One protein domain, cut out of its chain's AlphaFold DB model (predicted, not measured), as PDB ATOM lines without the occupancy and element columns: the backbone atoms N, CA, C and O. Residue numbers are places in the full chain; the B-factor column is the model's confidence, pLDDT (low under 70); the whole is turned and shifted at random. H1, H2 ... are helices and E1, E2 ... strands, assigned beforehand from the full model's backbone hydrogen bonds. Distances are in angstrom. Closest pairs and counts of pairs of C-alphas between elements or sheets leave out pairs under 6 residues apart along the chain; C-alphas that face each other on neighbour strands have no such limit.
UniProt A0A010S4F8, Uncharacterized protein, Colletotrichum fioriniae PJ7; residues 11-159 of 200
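This is residues 11 to 159 of the 200 residues of an uncharacterized protein of Colletotrichum fioriniae PJ7 (UniProt A0A010S4F8). A strongly twisted sheet of five strands curls round helix H1, a second helix, H2, packs on H1 nearly at right angles with residues 148 to 152, and the hairpin of E3 and E4 reaches away from this body as an arm along the longest axis. A long stretch with no named element, residues 96 to 138, runs between E6 and E7, and its residues 120 to 125 stick out. The 149 printed residues have two named helices and seven named strands, in the order E1 H1 E2 E3 E4 E5 E6 E7 H2; under half of the residues are in named elements, and the class is mixed. The larger sheet runs E6 E5 E2 E1 E7 and is mixed; E3 and E4 make an antiparallel sheet of two. The whole is compact, with a radius of gyration of the C-alphas of 16.6 A and spans of 55 by 47 by 34 A.

Begin at E1, residues 11 to 15, parallel to E2, residues 48 to 51; N 49 and O 12 are within hydrogen-bond range at 2.7 A. With H1, residues 28 to 41, they form a strand-helix-strand unit, two parallel neighbour strands with a helix between, its crossover left-handed. Look next at E5, residues 77 to 85, antiparallel to E2, with N 50 and O 81 at 2.7 A. E5 and E6, residues 88 to 95, are a hairpin, with N 82 and O 90 at 2.8 A. E7, residues 139 to 144, is antiparallel to E1, with N 13 and O 141 at 2.8 A. H1 is on one face of this sheet, in two layers, a sheet and a helix over it; the closest C-alphas of H1 and E6 are those of Thr 38 and Gly 94, 4.9 A. H2, residues 145 to 157, touches H1 about perpendicular at 85 degrees, closest at the C-alphas of Lys 33 and Leu 151, 5.6 A; it only grazes the sheet. The hairpin of E3, residues 59 to 63, and E4, residues 69 to 73, has N 60 and O 72 at 2.8 A; both strands are apart from H1. In H1 every O i to N i+4 pair is within hydrogen-bond range, in H2 6 of 9.

Find C-alpha 11, where E1 begins, at (-5.790, 13.360, 95.621). H1 spans 19.8 A, E5 24.7 A and E6 23.0 A. H2 runs 19.0 A to C-alpha 157 at (-4.937, 21.087, 73.010).

The C-alphas farthest apart, those of Ser 66 and Lys 144, are 55.0 A apart. The printed part has no cut. The links E1 to H1 and E6 to E7 are long, with 12 and 43 residues. Mean pLDDT of the printed part is 74.3; 50 residues are under 70, among them 109 to 136.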
ATOM      1  N   VAL A  11      -6.550  14.597  95.788       89.06
ATOM      2  CA  VAL A  11      -5.790  13.360  95.621       89.06
ATOM      3  C   VAL A  11      -4.485  13.496  96.399       89.06
ATOM      4  O   VAL A  11      -3.729  14.449  96.203       89.06
ATOM      5  N   GLU A  12      -4.223  12.550  97.299       89.62
ATOM      6  CA  GLU A  12      -2.930  12.440  97.985       89.62
ATOM      7  C   GLU A  12      -1.893  11.843  97.023       89.62
ATOM      8  O   GLU A  12      -2.062  10.721  96.559       89.62
ATOM      9  N   VAL A  13      -0.811  12.555  96.732       90.94
ATOM     10  CA  VAL A  13       0.314  12.055  95.932       90.94
ATOM     11  C   VAL A  13       1.492  11.789  96.854       90.94
ATOM     12  O   VAL A  13       1.923  12.658  97.610       90.94
ATOM     13  N   ILE A  14       2.018  10.570  96.796       88.19
ATOM     14  CA  ILE A  14       3.135  10.126  97.620       88.19
ATOM     15  C   ILE A  14       4.288   9.704  96.714       88.19
ATOM     16  O   ILE A  14       4.183   8.730  95.966       88.19
ATOM     17  N   TRP A  15       5.413  10.401  96.819       89.38
ATOM     18  CA  TRP A  15       6.646  10.065  96.114       89.38
ATOM     19  C   TRP A  15       7.427   9.036  96.940       89.38
ATOM     20  O   TRP A  15       7.998   9.353  97.987       89.38
ATOM     21  N   LYS A  16       7.396   7.763  96.516       85.62
ATOM     22  CA  LYS A  16       8.204   6.698  97.141       85.62
ATOM     23  C   LYS A  16       9.663   6.778  96.696       85.62
ATOM     24  O   LYS A  16      10.550   6.413  97.462       85.62
ATOM     25  N   ILE A  17       9.867   7.202  95.455       85.38
ATOM     26  CA  ILE A  17      11.163   7.617  94.922       85.38
ATOM     27  C   ILE A  17      11.465   9.054  95.349       85.38
ATOM     28  O   ILE A  17      10.557   9.780  95.760       85.38
ATOM     29  N   THR A  18      12.725   9.469  95.227       87.69
ATOM     30  CA  THR A  18      13.089  10.885  95.328       87.69
ATOM     31  C   THR A  18      12.308  11.667  94.274       87.69
ATOM     32  O   THR A  18      12.293  11.283  93.105       87.69
ATOM     33  N   LYS A  19      11.617  12.734  94.684       90.69
ATOM     34  CA  LYS A  19      10.924  13.609  93.736       90.69
ATOM     35  C   LYS A  19      11.977  14.271  92.827       90.69
ATOM     36  O   LYS A  19      12.938  14.806  93.375       90.69
ATOM     37  N   PRO A  20      11.836  14.207  91.490       89.88
ATOM     38  CA  PRO A  20      12.769  14.874  90.589       89.88
ATOM     39  C   PRO A  20      12.727  16.396  90.762       89.88
ATOM     40  O   PRO A  20      11.673  16.960  91.073       89.88
ATOM     41  N   GLU A  21      13.869  17.042  90.524       91.56
ATOM     42  CA  GLU A  21      13.956  18.498  90.410       91.56
ATOM     43  C   GLU A  21      13.200  18.993  89.158       91.56
ATOM     44  O   GLU A  21      13.012  18.219  88.211       91.56
ATOM     45  N   PRO A  22      12.735  20.256  89.126       90.94
ATOM     46  CA  PRO A  22      11.951  20.791  88.009       90.94
ATOM     47  C   PRO A  22      12.626  20.717  86.632       90.94
ATOM     48  O   PRO A  22      11.922  20.658  85.628       90.94
ATOM     49  N   ASP A  23      13.956  20.733  86.590       90.69
ATOM     50  CA  ASP A  23      14.803  20.742  85.393       90.69
ATOM     51  C   ASP A  23      15.416  19.372  85.051       90.69
ATOM     52  O   ASP A  23      16.199  19.268  84.111       90.69
ATOM     53  N   ALA A  24      15.062  18.314  85.789       90.81
ATOM     54  CA  ALA A  24      15.507  16.955  85.490       90.81
ATOM     55  C   ALA A  24      14.936  16.439  84.154       90.81
ATOM     56  O   ALA A  24      13.842  16.829  83.752       90.81
ATOM     57  N   ASP A  25      15.607  15.460  83.533       88.31
ATOM     58  CA  ASP A  25      15.168  14.819  82.274       88.31
ATOM     59  C   ASP A  25      13.751  14.225  82.340       88.31
ATOM     60  O   ASP A  25      13.068  14.075  81.326       88.31
ATOM     61  N   GLN A  26      13.296  13.889  83.550       92.56
ATOM     62  CA  GLN A  26      11.920  13.497  83.834       92.56
ATOM     63  C   GLN A  26      11.312  14.443  84.877       92.56
ATOM     64  O   GLN A  26      11.310  14.118  86.073       92.56
ATOM     65  N   PRO A  27      10.801  15.614  84.453       92.25
ATOM     66  CA  PRO A  27      10.289  16.624  85.364       92.25
ATOM     67  C   PRO A  27       9.135  16.089  86.223       92.25
ATOM     68  O   PRO A  27       8.336  15.264  85.765       92.25
ATOM     69  N   PRO A  28       8.964  16.590  87.457       92.75
ATOM     70  CA  PRO A  28       7.942  16.100  88.375       92.75
ATOM     71  C   PRO A  28       6.515  16.223  87.821       92.75
ATOM     72  O   PRO A  28       5.704  15.342  88.087       92.75
ATOM     73  N   ASN A  29       6.201  17.263  87.039       93.06
ATOM     74  CA  ASN A  29       4.867  17.433  86.451       93.06
ATOM     75  C   ASN A  29       4.591  16.431  85.322       93.06
ATOM     76  O   ASN A  29       3.506  15.858  85.282       93.06
ATOM     77  N   GLU A  30       5.574  16.176  84.457       93.69
ATOM     78  CA  GLU A  30       5.479  15.183  83.380       93.69
ATOM     79  C   GLU A  30       5.354  13.769  83.950       93.69
ATOM     80  O   GLU A  30       4.476  12.988  83.574       93.69
ATOM     81  N   LEU A  31       6.163  13.455  84.961       93.38
ATOM     82  CA  LEU A  31       6.070  12.173  85.640       93.38
ATOM     83  C   LEU A  31       4.719  12.037  86.363       93.38
ATOM     84  O   LEU A  31       4.044  11.016  86.236       93.38
ATOM     85  N   LEU A  32       4.261  13.078  87.064       94.56
ATOM     86  CA  LEU A  32       2.940  13.091  87.697       94.56
ATOM     87  C   LEU A  32       1.808  12.915  86.672       94.56
ATOM     88  O   LEU A  32       0.885  12.143  86.941       94.56
ATOM     89  N   LYS A  33       1.899  13.551  85.496       94.00
ATOM     90  CA  LYS A  33       0.973  13.368  84.368       94.00
ATOM     91  C   LYS A  33       0.899  11.902  83.956       94.00
ATOM     92  O   LYS A  33      -0.196  11.337  83.940       94.00
ATOM     93  N   ALA A  34       2.040  11.256  83.714       93.19
ATOM     94  CA  ALA A  34       2.086   9.849  83.320       93.19
ATOM     95  C   ALA A  34       1.427   8.933  84.368       93.19
ATOM     96  O   ALA A  34       0.580   8.090  84.045       93.19
ATOM     97  N   HIS A  35       1.756   9.120  85.650       93.19
ATOM     98  CA  HIS A  35       1.174   8.329  86.740       93.19
ATOM     99  C   HIS A  35      -0.331   8.597  86.908       93.19
ATOM    100  O   HIS A  35      -1.110   7.657  87.090       93.19
ATOM    101  N   TRP A  36      -0.776   9.851  86.797       92.56
ATOM    102  CA  TRP A  36      -2.196  10.196  86.873       92.56
ATOM    103  C   TRP A  36      -2.989   9.616  85.704       92.56
ATOM    104  O   TRP A  36      -3.999   8.943  85.929       92.56
ATOM    105  N   LYS A  37      -2.494   9.774  84.469       90.88
ATOM    106  CA  LYS A  37      -3.117   9.214  83.264       90.88
ATOM    107  C   LYS A  37      -3.261   7.702  83.373       90.88
ATOM    108  O   LYS A  37      -4.345   7.167  83.147       90.88
ATOM    109  N   THR A  38      -2.212   7.020  83.831       88.50
ATOM    110  CA  THR A  38      -2.244   5.578  84.121       88.50
ATOM    111  C   THR A  38      -3.359   5.226  85.103       88.50
ATOM    112  O   THR A  38      -4.104   4.267  84.895       88.50
ATOM    113  N   ALA A  39      -3.522   6.000  86.175       85.81
ATOM    114  CA  ALA A  39      -4.537   5.734  87.185       85.81
ATOM    115  C   ALA A  39      -5.967   5.954  86.660       85.81
ATOM    116  O   ALA A  39      -6.835   5.109  86.901       85.81
ATOM    117  N   ILE A  40      -6.219   7.023  85.897       84.88
ATOM    118  CA  ILE A  40      -7.562   7.322  85.371       84.88
ATOM    119  C   ILE A  40      -7.951   6.460  84.168       84.88
ATOM    120  O   ILE A  40      -9.138   6.164  84.000       84.88
ATOM    121  N   LEU A  41      -6.978   5.967  83.387       81.19
ATOM    122  CA  LEU A  41      -7.220   4.981  82.327       81.19
ATOM    123  C   LEU A  41      -7.974   3.764  82.873       81.19
ATOM    124  O   LEU A  41      -8.779   3.177  82.156       81.19
ATOM    125  N   ASN A  42      -7.802   3.455  84.161       69.38
ATOM    126  CA  ASN A  42      -8.451   2.346  84.853       69.38
ATOM    127  C   ASN A  42      -9.892   2.618  85.318       69.38
ATOM    128  O   ASN A  42     -10.477   1.764  85.992       69.38
ATOM    129  N   ARG A  43     -10.473   3.779  84.965       67.31
ATOM    130  CA  ARG A  43     -11.878   4.179  85.204       67.31
ATOM    131  C   ARG A  43     -12.360   3.956  86.641       67.31
ATOM    132  O   ARG A  43     -13.500   3.558  86.883       67.31
ATOM    133  N   ARG A  44     -11.478   4.173  87.613       68.19
ATOM    134  CA  ARG A  44     -11.782   4.075  89.044       68.19
ATOM    135  C   ARG A  44     -11.561   5.427  89.684       68.19
ATOM    136  O   ARG A  44     -10.677   6.166  89.272       68.19
ATOM    137  N   ARG A  45     -12.332   5.718  90.730       75.81
ATOM    138  CA  ARG A  45     -12.054   6.875  91.575       75.81
ATOM    139  C   ARG A  45     -10.701   6.676  92.252       75.81
ATOM    140  O   ARG A  45     -10.485   5.652  92.901       75.81
ATOM    141  N   VAL A  46      -9.827   7.660  92.108       81.25
ATOM    142  CA  VAL A  46      -8.496   7.674  92.710       81.25
ATOM    143  C   VAL A  46      -8.480   8.773  93.760       81.25
ATOM    144  O   VAL A  46      -8.674   9.937  93.442       81.25
ATOM    145  N   ASN A  47      -8.288   8.401  95.022       79.62
ATOM    146  CA  ASN A  47      -8.151   9.345  96.139       79.62
ATOM    147  C   ASN A  47      -6.708   9.437  96.659       79.62
ATOM    148  O   ASN A  47      -6.404  10.282  97.499       79.62
ATOM    149  N   GLY A  48      -5.816   8.585  96.150       85.56
ATOM    150  CA  GLY A  48      -4.393   8.658  96.424       85.56
ATOM    151  C   GLY A  48      -3.561   7.890  95.402       85.56
ATOM    152  O   GLY A  48      -3.993   6.861  94.876       85.56
ATOM    153  N   LEU A  49      -2.358   8.388  95.150       87.56
ATOM    154  CA  LEU A  49      -1.349   7.865  94.243       87.56
ATOM    155  C   LEU A  49      -0.037   7.681  94.996       87.56
ATOM    156  O   LEU A  49       0.375   8.516  95.793       87.56
ATOM    157  N   LEU A  50       0.645   6.589  94.700       87.06
ATOM    158  CA  LEU A  50       1.985   6.287  95.157       87.06
ATOM    159  C   LEU A  50       2.863   6.105  93.917       87.06
ATOM    160  O   LEU A  50       2.742   5.108  93.197       87.06
ATOM    161  N   ILE A  51       3.744   7.075  93.695       89.75
ATOM    162  CA  ILE A  51       4.708   7.110  92.597       89.75
ATOM    163  C   ILE A  51       5.924   6.293  93.020       89.75
ATOM    164  O   ILE A  51       6.606   6.620  93.996       89.75
ATOM    165  N   ARG A  52       6.163   5.180  92.322       81.38
ATOM    166  CA  ARG A  52       7.178   4.181  92.695       81.38
ATOM    167  C   ARG A  52       8.354   4.088  91.738       81.38
ATOM    168  O   ARG A  52       9.301   3.373  92.052       81.38
ATOM    169  N   SER A  53       8.273   4.760  90.602       85.56
ATOM    170  CA  SER A  53       9.290   4.702  89.568       85.56
ATOM    171  C   SER A  53       9.285   5.982  88.745       85.56
ATOM    172  O   SER A  53       8.244   6.627  88.584       85.56
ATOM    173  N   TYR A  54      10.449   6.274  88.182       91.50
ATOM    174  CA  TYR A  54      10.586   7.077  86.974       91.50
ATOM    175  C   TYR A  54       9.943   6.331  85.785       91.50
ATOM    176  O   TYR A  54       9.532   5.168  85.923       91.50
ATOM    177  N   LEU A  55       9.810   6.987  84.640       91.44
ATOM    178  CA  LEU A  55       9.560   6.337  83.356       91.44
ATOM    179  C   LEU A  55      10.805   5.514  82.998       91.44
ATOM    180  O   LEU A  55      11.929   6.003  83.110       91.44
ATOM    181  N   HIS A  56      10.619   4.238  82.676       87.38
ATOM    182  CA  HIS A  56      11.724   3.311  82.432       87.38
ATOM    183  C   HIS A  56      11.312   2.207  81.461       87.38
ATOM    184  O   HIS A  56      10.129   1.910  81.305       87.38
ATOM    185  N   ASN A  57      12.311   1.592  80.840       83.88
ATOM    186  CA  ASN A  57      12.181   0.358  80.081       83.88
ATOM    187  C   ASN A  57      12.688  -0.814  80.945       83.88
ATOM    188  O   ASN A  57      13.658  -0.663  81.696       83.88
ATOM    189  N   THR A  58      12.028  -1.967  80.873       68.00
ATOM    190  CA  THR A  58      12.564  -3.232  81.384       68.00
ATOM    191  C   THR A  58      13.040  -4.069  80.207       68.00
ATOM    192  O   THR A  58      12.310  -4.282  79.261       68.00
ATOM    193  N   ALA A  59      14.271  -4.565  80.227       63.84
ATOM    194  CA  ALA A  59      14.696  -5.526  79.216       63.84
ATOM    195  C   ALA A  59      14.540  -6.940  79.777       63.84
ATOM    196  O   ALA A  59      15.052  -7.239  80.863       63.84
ATOM    197  N   THR A  60      13.867  -7.817  79.037       60.28
ATOM    198  CA  THR A  60      13.860  -9.248  79.331       60.28
ATOM    199  C   THR A  60      15.015  -9.904  78.583       60.28
ATOM    200  O   THR A  60      15.142  -9.792  77.368       60.28
ATOM    201  N   ILE A  61      15.885 -10.601  79.317       67.69
ATOM    202  CA  ILE A  61      16.943 -11.413  78.711       67.69
ATOM    203  C   ILE A  61      16.410 -12.835  78.567       67.69
ATOM    204  O   ILE A  61      16.301 -13.576  79.546       67.69
ATOM    205  N   CYS A  62      16.083 -13.211  77.339       66.00
ATOM    206  CA  CYS A  62      15.717 -14.567  76.965       66.00
ATOM    207  C   CYS A  62      16.973 -15.329  76.530       66.00
ATOM    208  O   CYS A  62      17.862 -14.764  75.902       66.00
ATOM    209  N   VAL A  63      17.065 -16.622  76.840       71.44
ATOM    210  CA  VAL A  63      18.142 -17.487  76.333       71.44
ATOM    211  C   VAL A  63      17.524 -18.470  75.350       71.44
ATOM    212  O   VAL A  63      16.585 -19.190  75.696       71.44
ATOM    213  N   THR A  64      18.012 -18.485  74.114       75.12
ATOM    214  CA  THR A  64      17.537 -19.427  73.096       75.12
ATOM    215  C   THR A  64      17.876 -20.868  73.486       75.12
ATOM    216  O   THR A  64      18.803 -21.108  74.265       75.12
ATOM    217  N   PRO A  65      17.218 -21.874  72.882       75.00
ATOM    218  CA  PRO A  65      17.640 -23.268  73.029       75.00
ATOM    219  C   PRO A  65      19.099 -23.536  72.602       75.00
ATOM    220  O   PRO A  65      19.666 -24.542  73.018       75.00
ATOM    221  N   SER A  66      19.713 -22.657  71.794       87.56
ATOM    222  CA  SER A  66      21.133 -22.716  71.407       87.56
ATOM    223  C   SER A  66      22.087 -22.035  72.402       87.56
ATOM    224  O   SER A  66      23.299 -22.115  72.212       87.56
ATOM    225  N   GLY A  67      21.574 -21.403  73.465       78.50
ATOM    226  CA  GLY A  67      22.368 -20.735  74.501       78.50
ATOM    227  C   GLY A  67      22.706 -19.266  74.219       78.50
ATOM    228  O   GLY A  67      23.471 -18.670  74.973       78.50
ATOM    229  N   GLU A  68      22.152 -18.669  73.164       82.44
ATOM    230  CA  GLU A  68      22.350 -17.251  72.848       82.44
ATOM    231  C   GLU A  68      21.396 -16.381  73.672       82.44
ATOM    232  O   GLU A  68      20.204 -16.674  73.771       82.44
ATOM    233  N   ALA A  69      21.915 -15.302  74.261       74.81
ATOM    234  CA  ALA A  69      21.092 -14.314  74.945       74.81
ATOM    235  C   ALA A  69      20.447 -13.369  73.920       74.81
ATOM    236  O   ALA A  69      21.144 -12.684  73.172       74.81
ATOM    237  N   ILE A  70      19.119 -13.318  73.912       70.69
ATOM    238  CA  ILE A  70      18.312 -12.329  73.204       70.69
ATOM    239  C   ILE A  70      17.844 -11.312  74.239       70.69
ATOM    240  O   ILE A  70      17.201 -11.672  75.224       70.69
ATOM    241  N   ILE A  71      18.182 -10.044  74.016       71.25
ATOM    242  CA  ILE A  71      17.629  -8.930  74.783       71.25
ATOM    243  C   ILE A  71      16.350  -8.503  74.070       71.25
ATOM    244  O   ILE A  71      16.403  -7.961  72.967       71.25
ATOM    245  N   GLU A  72      15.211  -8.787  74.683       65.88
ATOM    246  CA  GLU A  72      13.921  -8.243  74.277       65.88
ATOM    247  C   GLU A  72      13.692  -6.981  75.112       65.88
ATOM    248  O   GLU A  72      13.529  -7.050  76.331       65.88
ATOM    249  N   GLU A  73      13.778  -5.811  74.479       61.75
ATOM    250  CA  GLU A  73      13.407  -4.550  75.125       61.75
ATOM    251  C   GLU A  73      11.886  -4.538  75.330       61.75
ATOM    252  O   GLU A  73      11.139  -4.691  74.359       61.75
ATOM    253  N   ASP A  74      11.418  -4.373  76.572       65.94
ATOM    254  CA  ASP A  74       9.993  -4.162  76.829       65.94
ATOM    255  C   ASP A  74       9.585  -2.739  76.406       65.94
ATOM    256  O   ASP A  74      10.382  -1.890  75.996       65.94
ATOM    257  N   GLU A  75       8.292  -2.457  76.513       76.25
ATOM    258  CA  GLU A  75       7.745  -1.125  76.302       76.25
ATOM    259  C   GLU A  75       8.099  -0.182  77.471       76.25
ATOM    260  O   GLU A  75       8.093  -0.565  78.652       76.25
ATOM    261  N   TRP A  76       8.358   1.088  77.148       86.00
ATOM    262  CA  TRP A  76       8.549   2.151  78.136       86.00
ATOM    263  C   TRP A  76       7.305   2.305  79.006       86.00
ATOM    264  O   TRP A  76       6.180   2.314  78.503       86.00
ATOM    265  N   HIS A  77       7.481   2.418  80.323       87.94
ATOM    266  CA  HIS A  77       6.342   2.500  81.224       87.94
ATOM    267  C   HIS A  77       6.629   3.155  82.577       87.94
ATOM    268  O   HIS A  77       7.759   3.238  83.065       87.94
ATOM    269  N   VAL A  78       5.552   3.597  83.226       88.31
ATOM    270  CA  VAL A  78       5.542   3.979  84.644       88.31
ATOM    271  C   VAL A  78       4.866   2.900  85.480       88.31
ATOM    272  O   VAL A  78       3.885   2.295  85.051       88.31
ATOM    273  N   THR A  79       5.355   2.678  86.701       86.88
ATOM    274  CA  THR A  79       4.700   1.808  87.688       86.88
ATOM    275  C   THR A  79       3.976   2.658  88.725       86.88
ATOM    276  O   THR A  79       4.578   3.169  89.676       86.88
ATOM    277  N   THR A  80       2.662   2.780  88.572       84.50
ATOM    278  CA  THR A  80       1.807   3.577  89.457       84.50
ATOM    279  C   THR A  80       1.055   2.678  90.421       84.50
ATOM    280  O   THR A  80       0.432   1.697  90.018       84.50
ATOM    281  N   SER A  81       1.030   3.030  91.704       84.94
ATOM    282  CA  SER A  81       0.105   2.416  92.655       84.94
ATOM    283  C   SER A  81      -0.963   3.426  93.069       84.94
ATOM    284  O   SER A  81      -0.630   4.536  93.452       84.94
ATOM    285  N   PHE A  82      -2.241   3.061  93.047       79.62
ATOM    286  CA  PHE A  82      -3.330   3.925  93.519       79.62
ATOM    287  C   PHE A  82      -4.041   3.318  94.725       79.62
ATOM    288  O   PHE A  82      -4.176   2.093  94.847       79.62
ATOM    289  N   LYS A  83      -4.475   4.187  95.638       74.81
ATOM    290  CA  LYS A  83      -5.153   3.832  96.885       74.81
ATOM    291  C   LYS A  83      -6.574   3.356  96.570       74.81
ATOM    292  O   LYS A  83      -7.326   4.018  95.865       74.81
ATOM    293  N   VAL A  84      -6.931   2.174  97.065       69.94
ATOM    294  CA  VAL A  84      -8.266   1.558  96.928       69.94
ATOM    295  C   VAL A  84      -9.017   1.582  98.256       69.94
ATOM    296  O   VAL A  84     -10.230   1.751  98.279       69.94
ATOM    297  N   SER A  85      -8.295   1.416  99.360       64.00
ATOM    298  CA  SER A  85      -8.775   1.618 100.727       64.00
ATOM    299  C   SER A  85      -7.622   2.140 101.583       64.00
ATOM    300  O   SER A  85      -6.486   2.220 101.113       64.00
ATOM    301  N   ASP A  86      -7.876   2.446 102.854       60.94
ATOM    302  CA  ASP A  86      -6.823   2.873 103.790       60.94
ATOM    303  C   ASP A  86      -5.681   1.867 103.945       60.94
ATOM    304  O   ASP A  86      -4.559   2.248 104.267       60.94
ATOM    305  N   THR A  87      -5.943   0.596 103.649       57.94
ATOM    306  CA  THR A  87      -4.991  -0.505 103.807       57.94
ATOM    307  C   THR A  87      -4.577  -1.151 102.487       57.94
ATOM    308  O   THR A  87      -3.772  -2.080 102.498       57.94
ATOM    309  N   LYS A  88      -5.113  -0.703 101.343       64.56
ATOM    310  CA  LYS A  88      -4.921  -1.385 100.058       64.56
ATOM    311  C   LYS A  88      -4.597  -0.422  98.934       64.56
ATOM    312  O   LYS A  88      -5.394   0.455  98.611       64.56
ATOM    313  N   PHE A  89      -3.490  -0.698  98.255       70.56
ATOM    314  CA  PHE A  89      -3.153  -0.115  96.963       70.56
ATOM    315  C   PHE A  89      -3.260  -1.171  95.859       70.56
ATOM    316  O   PHE A  89      -3.117  -2.376  96.097       70.56
ATOM    317  N   ARG A  90      -3.532  -0.718  94.636       74.25
ATOM    318  CA  ARG A  90      -3.408  -1.514  93.411       74.25
ATOM    319  C   ARG A  90      -2.331  -0.903  92.540       74.25
ATOM    320  O   ARG A  90      -2.307   0.309  92.383       74.25
ATOM    321  N   THR A  91      -1.472  -1.747  91.988       81.56
ATOM    322  CA  THR A  91      -0.430  -1.331  91.049       81.56
ATOM    323  C   THR A  91      -0.910  -1.550  89.626       81.56
ATOM    324  O   THR A  91      -1.553  -2.562  89.341       81.56
ATOM    325  N   ALA A  92      -0.591  -0.603  88.761       79.06
ATOM    326  CA  ALA A  92      -0.753  -0.677  87.327       79.06
ATOM    327  C   ALA A  92       0.542  -0.207  86.664       79.06
ATOM    328  O   ALA A  92       1.244   0.647  87.210       79.06
ATOM    329  N   HIS A  93       0.820  -0.745  85.484       85.19
ATOM    330  CA  HIS A  93       1.818  -0.183  84.586       85.19
ATOM    331  C   HIS A  93       1.068   0.636  83.540       85.19
ATOM    332  O   HIS A  93      -0.022   0.229  83.121       85.19
ATOM    333  N   GLY A  94       1.594   1.806  83.193       84.69
ATOM    334  CA  GLY A  94       1.110   2.619  82.082       84.69
ATOM    335  C   GLY A  94       2.178   2.680  81.010       84.69
ATOM    336  O   GLY A  94       3.274   3.145  81.311       84.69
ATOM    337  N   TYR A  95       1.862   2.198  79.809       85.50
ATOM    338  CA  TYR A  95       2.829   2.056  78.719       85.50
ATOM    339  C   TYR A  95       2.805   3.258  77.782       85.50
ATOM    340  O   TYR A  95       1.733   3.782  77.451       85.50
ATOM    341  N   THR A  96       3.993   3.675  77.362       85.69
ATOM    342  CA  THR A  96       4.266   4.839  76.517       85.69
ATOM    343  C   THR A  96       5.102   4.415  75.307       85.69
ATOM    344  O   THR A  96       5.551   3.272  75.215       85.69
ATOM    345  N   SER A  97       5.282   5.314  74.340       82.62
ATOM    346  CA  SER A  97       6.016   5.016  73.105       82.62
ATOM    347  C   SER A  97       7.531   5.238  73.198       82.62
ATOM    348  O   SER A  97       8.249   4.869  72.268       82.62
ATOM    349  N   GLY A  98       8.041   5.817  74.291       82.38
ATOM    350  CA  GLY A  98       9.460   6.152  74.420       82.38
ATOM    351  C   GLY A  98       9.848   6.814  75.744       82.38
ATOM    352  O   GLY A  98       8.994   7.154  76.560       82.38
ATOM    353  N   GLU A  99      11.153   7.041  75.914       83.62
ATOM    354  CA  GLU A  99      11.807   7.599  77.113       83.62
ATOM    355  C   GLU A  99      11.315   8.982  77.547       83.62
ATOM    356  O   GLU A  99      11.351   9.315  78.729       83.62
ATOM    357  N   HIS A 100      10.847   9.782  76.593       84.81
ATOM    358  CA  HIS A 100      10.365  11.144  76.826       84.81
ATOM    359  C   HIS A 100       8.869  11.287  76.524       84.81
ATOM    360  O   HIS A 100       8.340  12.396  76.487       84.81
ATOM    361  N   ASP A 101       8.175  10.169  76.294       86.38
ATOM    362  CA  ASP A 101       6.726  10.145  76.143       86.38
ATOM    363  C   ASP A 101       6.087   9.887  77.508       86.38
ATOM    364  O   ASP A 101       6.014   8.752  77.975       86.38
ATOM    365  N   PHE A 102       5.607  10.949  78.150       89.31
ATOM    366  CA  PHE A 102       4.914  10.885  79.440       89.31
ATOM    367  C   PHE A 102       3.399  10.723  79.295       89.31
ATOM    368  O   PHE A 102       2.642  11.039  80.220       89.31
ATOM    369  N   ASN A 103       2.929  10.216  78.152       89.31
ATOM    370  CA  ASN A 103       1.514  10.165  77.829       89.31
ATOM    371  C   ASN A 103       0.975   8.727  77.671       89.31
ATOM    372  O   ASN A 103       0.511   8.369  76.585       89.31
ATOM    373  N   PRO A 104       0.929   7.902  78.745       85.88
ATOM    374  CA  PRO A 104       0.499   6.507  78.668       85.88
ATOM    375  C   PRO A 104      -0.774   6.294  77.857       85.88
ATOM    376  O   PRO A 104      -1.793   6.950  78.088       85.88
ATOM    377  N   THR A 105      -0.724   5.380  76.894       82.31
ATOM    378  CA  THR A 105      -1.853   5.089  75.993       82.31
ATOM    379  C   THR A 105      -2.623   3.850  76.430       82.31
ATOM    380  O   THR A 105      -3.815   3.719  76.144       82.31
ATOM    381  N   SER A 106      -1.974   2.971  77.191       78.06
ATOM    382  CA  SER A 106      -2.558   1.751  77.734       78.06
ATOM    383  C   SER A 106      -2.160   1.556  79.200       78.06
ATOM    384  O   SER A 106      -1.266   2.220  79.726       78.06
ATOM    385  N   SER A 107      -2.869   0.661  79.893       78.50
ATOM    386  CA  SER A 107      -2.540   0.293  81.269       78.50
ATOM    387  C   SER A 107      -2.842  -1.180  81.531       78.50
ATOM    388  O   SER A 107      -3.864  -1.684  81.067       78.50
ATOM    389  N   THR A 108      -2.014  -1.865  82.326       70.56
ATOM    390  CA  THR A 108      -2.157  -3.311  82.633       70.56
ATOM    391  C   THR A 108      -3.444  -3.695  83.361       70.56
ATOM    392  O   THR A 108      -3.750  -4.875  83.523       70.56
ATOM    393  N   LEU A 109      -4.220  -2.718  83.822       64.31
ATOM    394  CA  LEU A 109      -5.511  -2.946  84.461       64.31
ATOM    395  C   LEU A 109      -6.703  -2.691  83.510       64.31
ATOM    396  O   LEU A 109      -7.841  -3.024  83.864       64.31
ATOM    397  N   ASN A 110      -6.453  -2.221  82.281       48.94
ATOM    398  CA  ASN A 110      -7.443  -2.097  81.212       48.94
ATOM    399  C   ASN A 110      -7.576  -3.401  80.416       48.94
ATOM    400  O   ASN A 110      -7.025  -3.544  79.337       48.94
ATOM    401  N   HIS A 111      -8.331  -4.351  80.979       38.62
ATOM    402  CA  HIS A 111      -9.284  -5.243  80.297       38.62
ATOM    403  C   HIS A 111      -9.495  -6.527  81.102       38.62
ATOM    404  O   HIS A 111      -8.636  -7.395  81.146       38.62
ATOM    405  N   ARG A 112     -10.700  -6.659  81.681       36.44
ATOM    406  CA  ARG A 112     -11.407  -7.899  82.089       36.44
ATOM    407  C   ARG A 112     -10.716  -8.929  82.991       36.44
ATOM    408  O   ARG A 112     -11.417  -9.773  83.538       36.44
ATOM    409  N   ARG A 113      -9.421  -8.847  83.251       34.28
ATOM    410  CA  ARG A 113      -8.717  -9.586  84.290       34.28
ATOM    411  C   ARG A 113      -7.598  -8.669  84.763       34.28
ATOM    412  O   ARG A 113      -6.681  -8.442  83.984       34.28
ATOM    413  N   PRO A 114      -7.631  -8.122  85.993       37.06
ATOM    414  CA  PRO A 114      -6.366  -7.717  86.582       37.06
ATOM    415  C   PRO A 114      -5.463  -8.946  86.464       37.06
ATOM    416  O   PRO A 114      -5.850 -10.007  86.962       37.06
ATOM    417  N   GLN A 115      -4.322  -8.847  85.775       36.44
ATOM    418  CA  GLN A 115      -3.265  -9.803  86.062       36.44
ATOM    419  C   GLN A 115      -3.021  -9.620  87.549       36.44
ATOM    420  O   GLN A 115      -2.590  -8.565  88.019       36.44
ATOM    421  N   GLN A 116      -3.497 -10.598  88.308       37.41
ATOM    422  CA  GLN A 116      -3.223 -10.687  89.713       37.41
ATOM    423  C   GLN A 116      -1.712 -10.806  89.754       37.41
ATOM    424  O   GLN A 116      -1.176 -11.868  89.462       37.41
ATOM    425  N   VAL A 117      -1.030  -9.691  90.012       37.44
ATOM    426  CA  VAL A 117       0.395  -9.713  90.296       37.44
ATOM    427  C   VAL A 117       0.482 -10.598  91.530       37.44
ATOM    428  O   VAL A 117       0.071 -10.195  92.623       37.44
ATOM    429  N   SER A 118       0.841 -11.865  91.329       33.34
ATOM    430  CA  SER A 118       0.871 -12.905  92.348       33.34
ATOM    431  C   SER A 118       2.096 -12.669  93.217       33.34
ATOM    432  O   SER A 118       3.046 -13.437  93.222       33.34
ATOM    433  N   PHE A 119       2.091 -11.549  93.926       41.00
ATOM    434  CA  PHE A 119       3.049 -11.231  94.964       41.00
ATOM    435  C   PHE A 119       2.276 -11.025  96.264       41.00
ATOM    436  O   PHE A 119       2.260  -9.964  96.883       41.00
ATOM    437  N   THR A 120       1.592 -12.086  96.689       36.22
ATOM    438  CA  THR A 120       1.459 -12.337  98.119       36.22
ATOM    439  C   THR A 120       2.866 -12.630  98.621       36.22
ATOM    440  O   THR A 120       3.499 -13.568  98.135       36.22
ATOM    441  N   GLY A 121       3.377 -11.851  99.577       37.06
ATOM    442  CA  GLY A 121       4.557 -12.294 100.322       37.06
ATOM    443  C   GLY A 121       4.305 -13.699 100.886       37.06
ATOM    444  O   GLY A 121       3.146 -14.101 101.009       37.06
ATOM    445  N   ARG A 122       5.365 -14.433 101.251       41.28
ATOM    446  CA  ARG A 122       5.344 -15.834 101.743       41.28
ATOM    447  C   ARG A 122       4.242 -16.196 102.770       41.28
ATOM    448  O   ARG A 122       3.993 -17.375 102.964       41.28
ATOM    449  N   ASN A 123       3.556 -15.216 103.372       41.84
ATOM    450  CA  ASN A 123       2.536 -15.371 104.414       41.84
ATOM    451  C   ASN A 123       1.148 -14.778 104.060       41.84
ATOM    452  O   ASN A 123       0.409 -14.379 104.959       41.84
ATOM    453  N   GLY A 124       0.792 -14.605 102.780       41.72
ATOM    454  CA  GLY A 124      -0.553 -14.138 102.383       41.72
ATOM    455  C   GLY A 124      -0.866 -12.663 102.693       41.72
ATOM    456  O   GLY A 124      -1.963 -12.187 102.410       41.72
ATOM    457  N   LYS A 125       0.099 -11.906 103.230       37.44
ATOM    458  CA  LYS A 125      -0.009 -10.454 103.415       37.44
ATOM    459  C   LYS A 125       0.455  -9.732 102.148       37.44
ATOM    460  O   LYS A 125       1.530 -10.022 101.616       37.44
ATOM    461  N   GLN A 126      -0.366  -8.795 101.672       44.50
ATOM    462  CA  GLN A 126      -0.013  -7.887 100.581       44.50
ATOM    463  C   GLN A 126       1.168  -7.014 101.046       44.50
ATOM    464  O   GLN A 126       1.044  -6.346 102.075       44.50
ATOM    465  N   PRO A 127       2.320  -7.022 100.356       42.84
ATOM    466  CA  PRO A 127       3.440  -6.207 100.761       42.84
ATOM    467  C   PRO A 127       3.209  -4.784 100.259       42.84
ATOM    468  O   PRO A 127       3.228  -4.493  99.066       42.84
ATOM    469  N   TRP A 128       3.116  -3.894 101.226       49.53
ATOM    470  CA  TRP A 128       3.552  -2.516 101.133       49.53
ATOM    471  C   TRP A 128       2.460  -1.429 101.047       49.53
ATOM    472  O   TRP A 128       1.576  -1.484 100.194       49.53
ATOM    473  N   PRO A 129       2.580  -0.400 101.905       46.47
ATOM    474  CA  PRO A 129       3.576  -0.283 102.954       46.47
ATOM    475  C   PRO A 129       3.249  -1.215 104.127       46.47
ATOM    476  O   PRO A 129       2.174  -1.166 104.701       46.47
ATOM    477  N   ALA A 130       4.151  -2.181 104.371       43.22
ATOM    478  CA  ALA A 130       4.025  -3.206 105.406       43.22
ATOM    479  C   ALA A 130       4.261  -2.581 106.792       43.22
ATOM    480  O   ALA A 130       4.030  -3.213 107.814       43.22
ATOM    481  N   GLU A 131       4.660  -1.311 106.787       44.44
ATOM    482  CA  GLU A 131       4.766  -0.383 107.895       44.44
ATOM    483  C   GLU A 131       4.050   0.915 107.484       44.44
ATOM    484  O   GLU A 131       3.908   1.174 106.288       44.44
ATOM    485  N   PRO A 132       3.607   1.770 108.415       56.91
ATOM    486  CA  PRO A 132       3.185   3.126 108.074       56.91
ATOM    487  C   PRO A 132       4.274   3.810 107.232       56.91
ATOM    488  O   PRO A 132       5.448   3.759 107.602       56.91
ATOM    489  N   LEU A 133       3.916   4.436 106.102       60.19
ATOM    490  CA  LEU A 133       4.879   5.220 105.315       60.19
ATOM    491  C   LEU A 133       5.550   6.221 106.247       60.19
ATOM    492  O   LEU A 133       4.874   7.083 106.806       60.19
ATOM    493  N   ASN A 134       6.863   6.084 106.431       64.56
ATOM    494  CA  ASN A 134       7.602   6.973 107.305       64.56
ATOM    495  C   ASN A 134       7.544   8.385 106.697       64.56
ATOM    496  O   ASN A 134       8.102   8.586 105.614       64.56
ATOM    497  N   PRO A 135       6.898   9.362 107.359       63.53
ATOM    498  CA  PRO A 135       6.716  10.698 106.798       63.53
ATOM    499  C   PRO A 135       8.046  11.431 106.584       63.53
ATOM    500  O   PRO A 135       8.099  12.366 105.801       63.53
ATOM    501  N   LYS A 136       9.136  10.989 107.229       65.56
ATOM    502  CA  LYS A 136      10.485  11.537 107.020       65.56
ATOM    503  C   LYS A 136      11.174  11.010 105.757       65.56
ATOM    504  O   LYS A 136      12.214  11.537 105.388       65.56
ATOM    505  N   LYS A 137      10.660   9.938 105.143       72.75
ATOM    506  CA  LYS A 137      11.294   9.256 103.998       72.75
ATOM    507  C   LYS A 137      10.581   9.490 102.668       72.75
ATOM    508  O   LYS A 137      11.089   9.057 101.639       72.75
ATOM    509  N   HIS A 138       9.400  10.101 102.686       79.50
ATOM    510  CA  HIS A 138       8.548  10.224 101.507       79.50
ATOM    511  C   HIS A 138       7.941  11.616 101.432       79.50
ATOM    512  O   HIS A 138       7.399  12.109 102.422       79.50
ATOM    513  N   THR A 139       7.968  12.204 100.242       86.19
ATOM    514  CA  THR A 139       7.277  13.464  99.973       86.19
ATOM    515  C   THR A 139       5.792  13.181  99.790       86.19
ATOM    516  O   THR A 139       5.413  12.293  99.022       86.19
ATOM    517  N   ARG A 140       4.951  13.916 100.522       86.75
ATOM    518  CA  ARG A 140       3.490  13.830 100.454       86.75
ATOM    519  C   ARG A 140       2.918  15.173 100.059       86.75
ATOM    520  O   ARG A 140       3.237  16.184 100.676       86.75
ATOM    521  N   GLU A 141       2.070  15.154  99.049       90.88
ATOM    522  CA  GLU A 141       1.491  16.342  98.438       90.88
ATOM    523  C   GLU A 141      -0.003  16.107  98.223       90.88
ATOM    524  O   GLU A 141      -0.452  14.973  98.050       90.88
ATOM    525  N   TRP A 142      -0.791  17.177  98.251       90.62
ATOM    526  CA  TRP A 142      -2.228  17.115  98.009       90.62
ATOM    527  C   TRP A 142      -2.548  17.992  96.817       90.62
ATOM    528  O   TRP A 142      -2.307  19.196  96.848       90.62
ATOM    529  N   TYR A 143      -3.117  17.376  95.793       92.69
ATOM    530  CA  TYR A 143      -3.496  18.046  94.559       92.69
ATOM    531  C   TYR A 143      -5.007  18.062  94.437       92.69
ATOM    532  O   TYR A 143      -5.663  17.090  94.823       92.69
ATOM    533  N   LYS A 144      -5.580  19.130  93.877       91.88
ATOM    534  CA  LYS A 144      -6.987  19.066  93.477       91.88
ATOM    535  C   LYS A 144      -7.098  18.159  92.258       91.88
ATOM    536  O   LYS A 144      -6.303  18.262  91.328       91.88
ATOM    537  N   GLU A 145      -8.120  17.315  92.217       90.25
ATOM    538  CA  GLU A 145      -8.366  16.414  91.083       90.25
ATOM    539  C   GLU A 145      -8.446  17.184  89.752       90.25
ATOM    540  O   GLU A 145      -7.909  16.749  88.739       90.25
ATOM    541  N   VAL A 146      -9.032  18.386  89.773       90.25
ATOM    542  CA  VAL A 146      -9.111  19.272  88.600       90.25
ATOM    543  C   VAL A 146      -7.745  19.751  88.102       90.25
ATOM    544  O   VAL A 146      -7.591  19.958  86.908       90.25
ATOM    545  N   GLU A 147      -6.753  19.925  88.980       91.69
ATOM    546  CA  GLU A 147      -5.392  20.324  88.592       91.69
ATOM    547  C   GLU A 147      -4.662  19.152  87.940       91.69
ATOM    548  O   GLU A 147      -4.024  19.324  86.908       91.69
ATOM    549  N   LEU A 148      -4.832  17.942  88.482       91.69
ATOM    550  CA  LEU A 148      -4.285  16.730  87.874       91.69
ATOM    551  C   LEU A 148      -4.914  16.447  86.505       91.69
ATOM    552  O   LEU A 148      -4.223  16.042  85.578       91.69
ATOM    553  N   ASN A 149      -6.217  16.689  86.353       90.31
ATOM    554  CA  ASN A 149      -6.894  16.531  85.066       90.31
ATOM    555  C   ASN A 149      -6.391  17.525  84.011       90.31
ATOM    556  O   ASN A 149      -6.288  17.140  82.849       90.31
ATOM    557  N   LYS A 150      -6.022  18.755  84.401       90.38
ATOM    558  CA  LYS A 150      -5.424  19.736  83.479       90.38
ATOM    559  C   LYS A 150      -4.103  19.251  82.890       90.38
ATOM    560  O   LYS A 150      -3.924  19.372  81.688       90.38
ATOM    561  N   LEU A 151      -3.264  18.579  83.691       89.44
ATOM    562  CA  LEU A 151      -2.005  17.993  83.203       89.44
ATOM    563  C   LEU A 151      -2.211  17.064  81.997       89.44
ATOM    564  O   LEU A 151      -1.314  16.912  81.183       89.44
ATOM    565  N   ILE A 152      -3.373  16.415  81.887       87.75
ATOM    566  CA  ILE A 152      -3.698  15.514  80.772       87.75
ATOM    567  C   ILE A 152      -4.335  16.273  79.600       87.75
ATOM    568  O   ILE A 152      -4.194  15.855  78.452       87.75
ATOM    569  N   GLN A 153      -5.067  17.355  79.877       75.25
ATOM    570  CA  GLN A 153      -5.753  18.157  78.861       75.25
ATOM    571  C   GLN A 153      -4.784  19.001  78.034       75.25
ATOM    572  O   GLN A 153      -4.975  19.102  76.826       75.25
ATOM    573  N   ASP A 154      -3.712  19.507  78.648       61.72
ATOM    574  CA  ASP A 154      -2.706  20.326  77.961       61.72
ATOM    575  C   ASP A 154      -2.021  19.567  76.791       61.72
ATOM    576  O   ASP A 154      -1.597  20.182  75.815       61.72
ATOM    577  N   ASP A 155      -2.008  18.223  76.811       56.25
ATOM    578  CA  ASP A 155      -1.539  17.377  75.695       56.25
ATOM    579  C   ASP A 155      -2.572  17.230  74.553       56.25
ATOM    580  O   ASP A 155      -2.202  16.900  73.424       56.25
ATOM    581  N   GLN A 156      -3.871  17.420  74.819       54.34
ATOM    582  CA  GLN A 156      -4.929  17.326  73.800       54.34
ATOM    583  C   GLN A 156      -5.076  18.622  73.003       54.34
ATOM    584  O   GLN A 156      -5.325  18.565  71.800       54.34
ATOM    585  N   ASP A 157      -4.862  19.768  73.649       48.56
ATOM    586  CA  ASP A 157      -4.937  21.087  73.010       48.56
ATOM    587  C   ASP A 157      -3.658  21.437  72.216       48.56
ATOM    588  O   ASP A 157      -3.673  22.332  71.374       48.56
ATOM    589  N   GLY A 158      -2.559  20.699  72.427       40.66
ATOM    590  CA  GLY A 158      -1.314  20.801  71.651       40.66
ATOM    591  C   GLY A 158      -1.288  19.991  70.346       40.66
ATOM    592  O   GLY A 158      -0.312  20.067  69.598       40.66
ATOM    593  N   PHE A 159      -2.335  19.215  70.047       37.66
ATOM    594  CA  PHE A 159      -2.456  18.478  68.788       37.66
ATOM    595  C   PHE A 159      -3.288  19.296  67.794       37.66
ATOM    596  O   PHE A 159      -4.488  19.073  67.655       37.66
TER     597      PHE A 159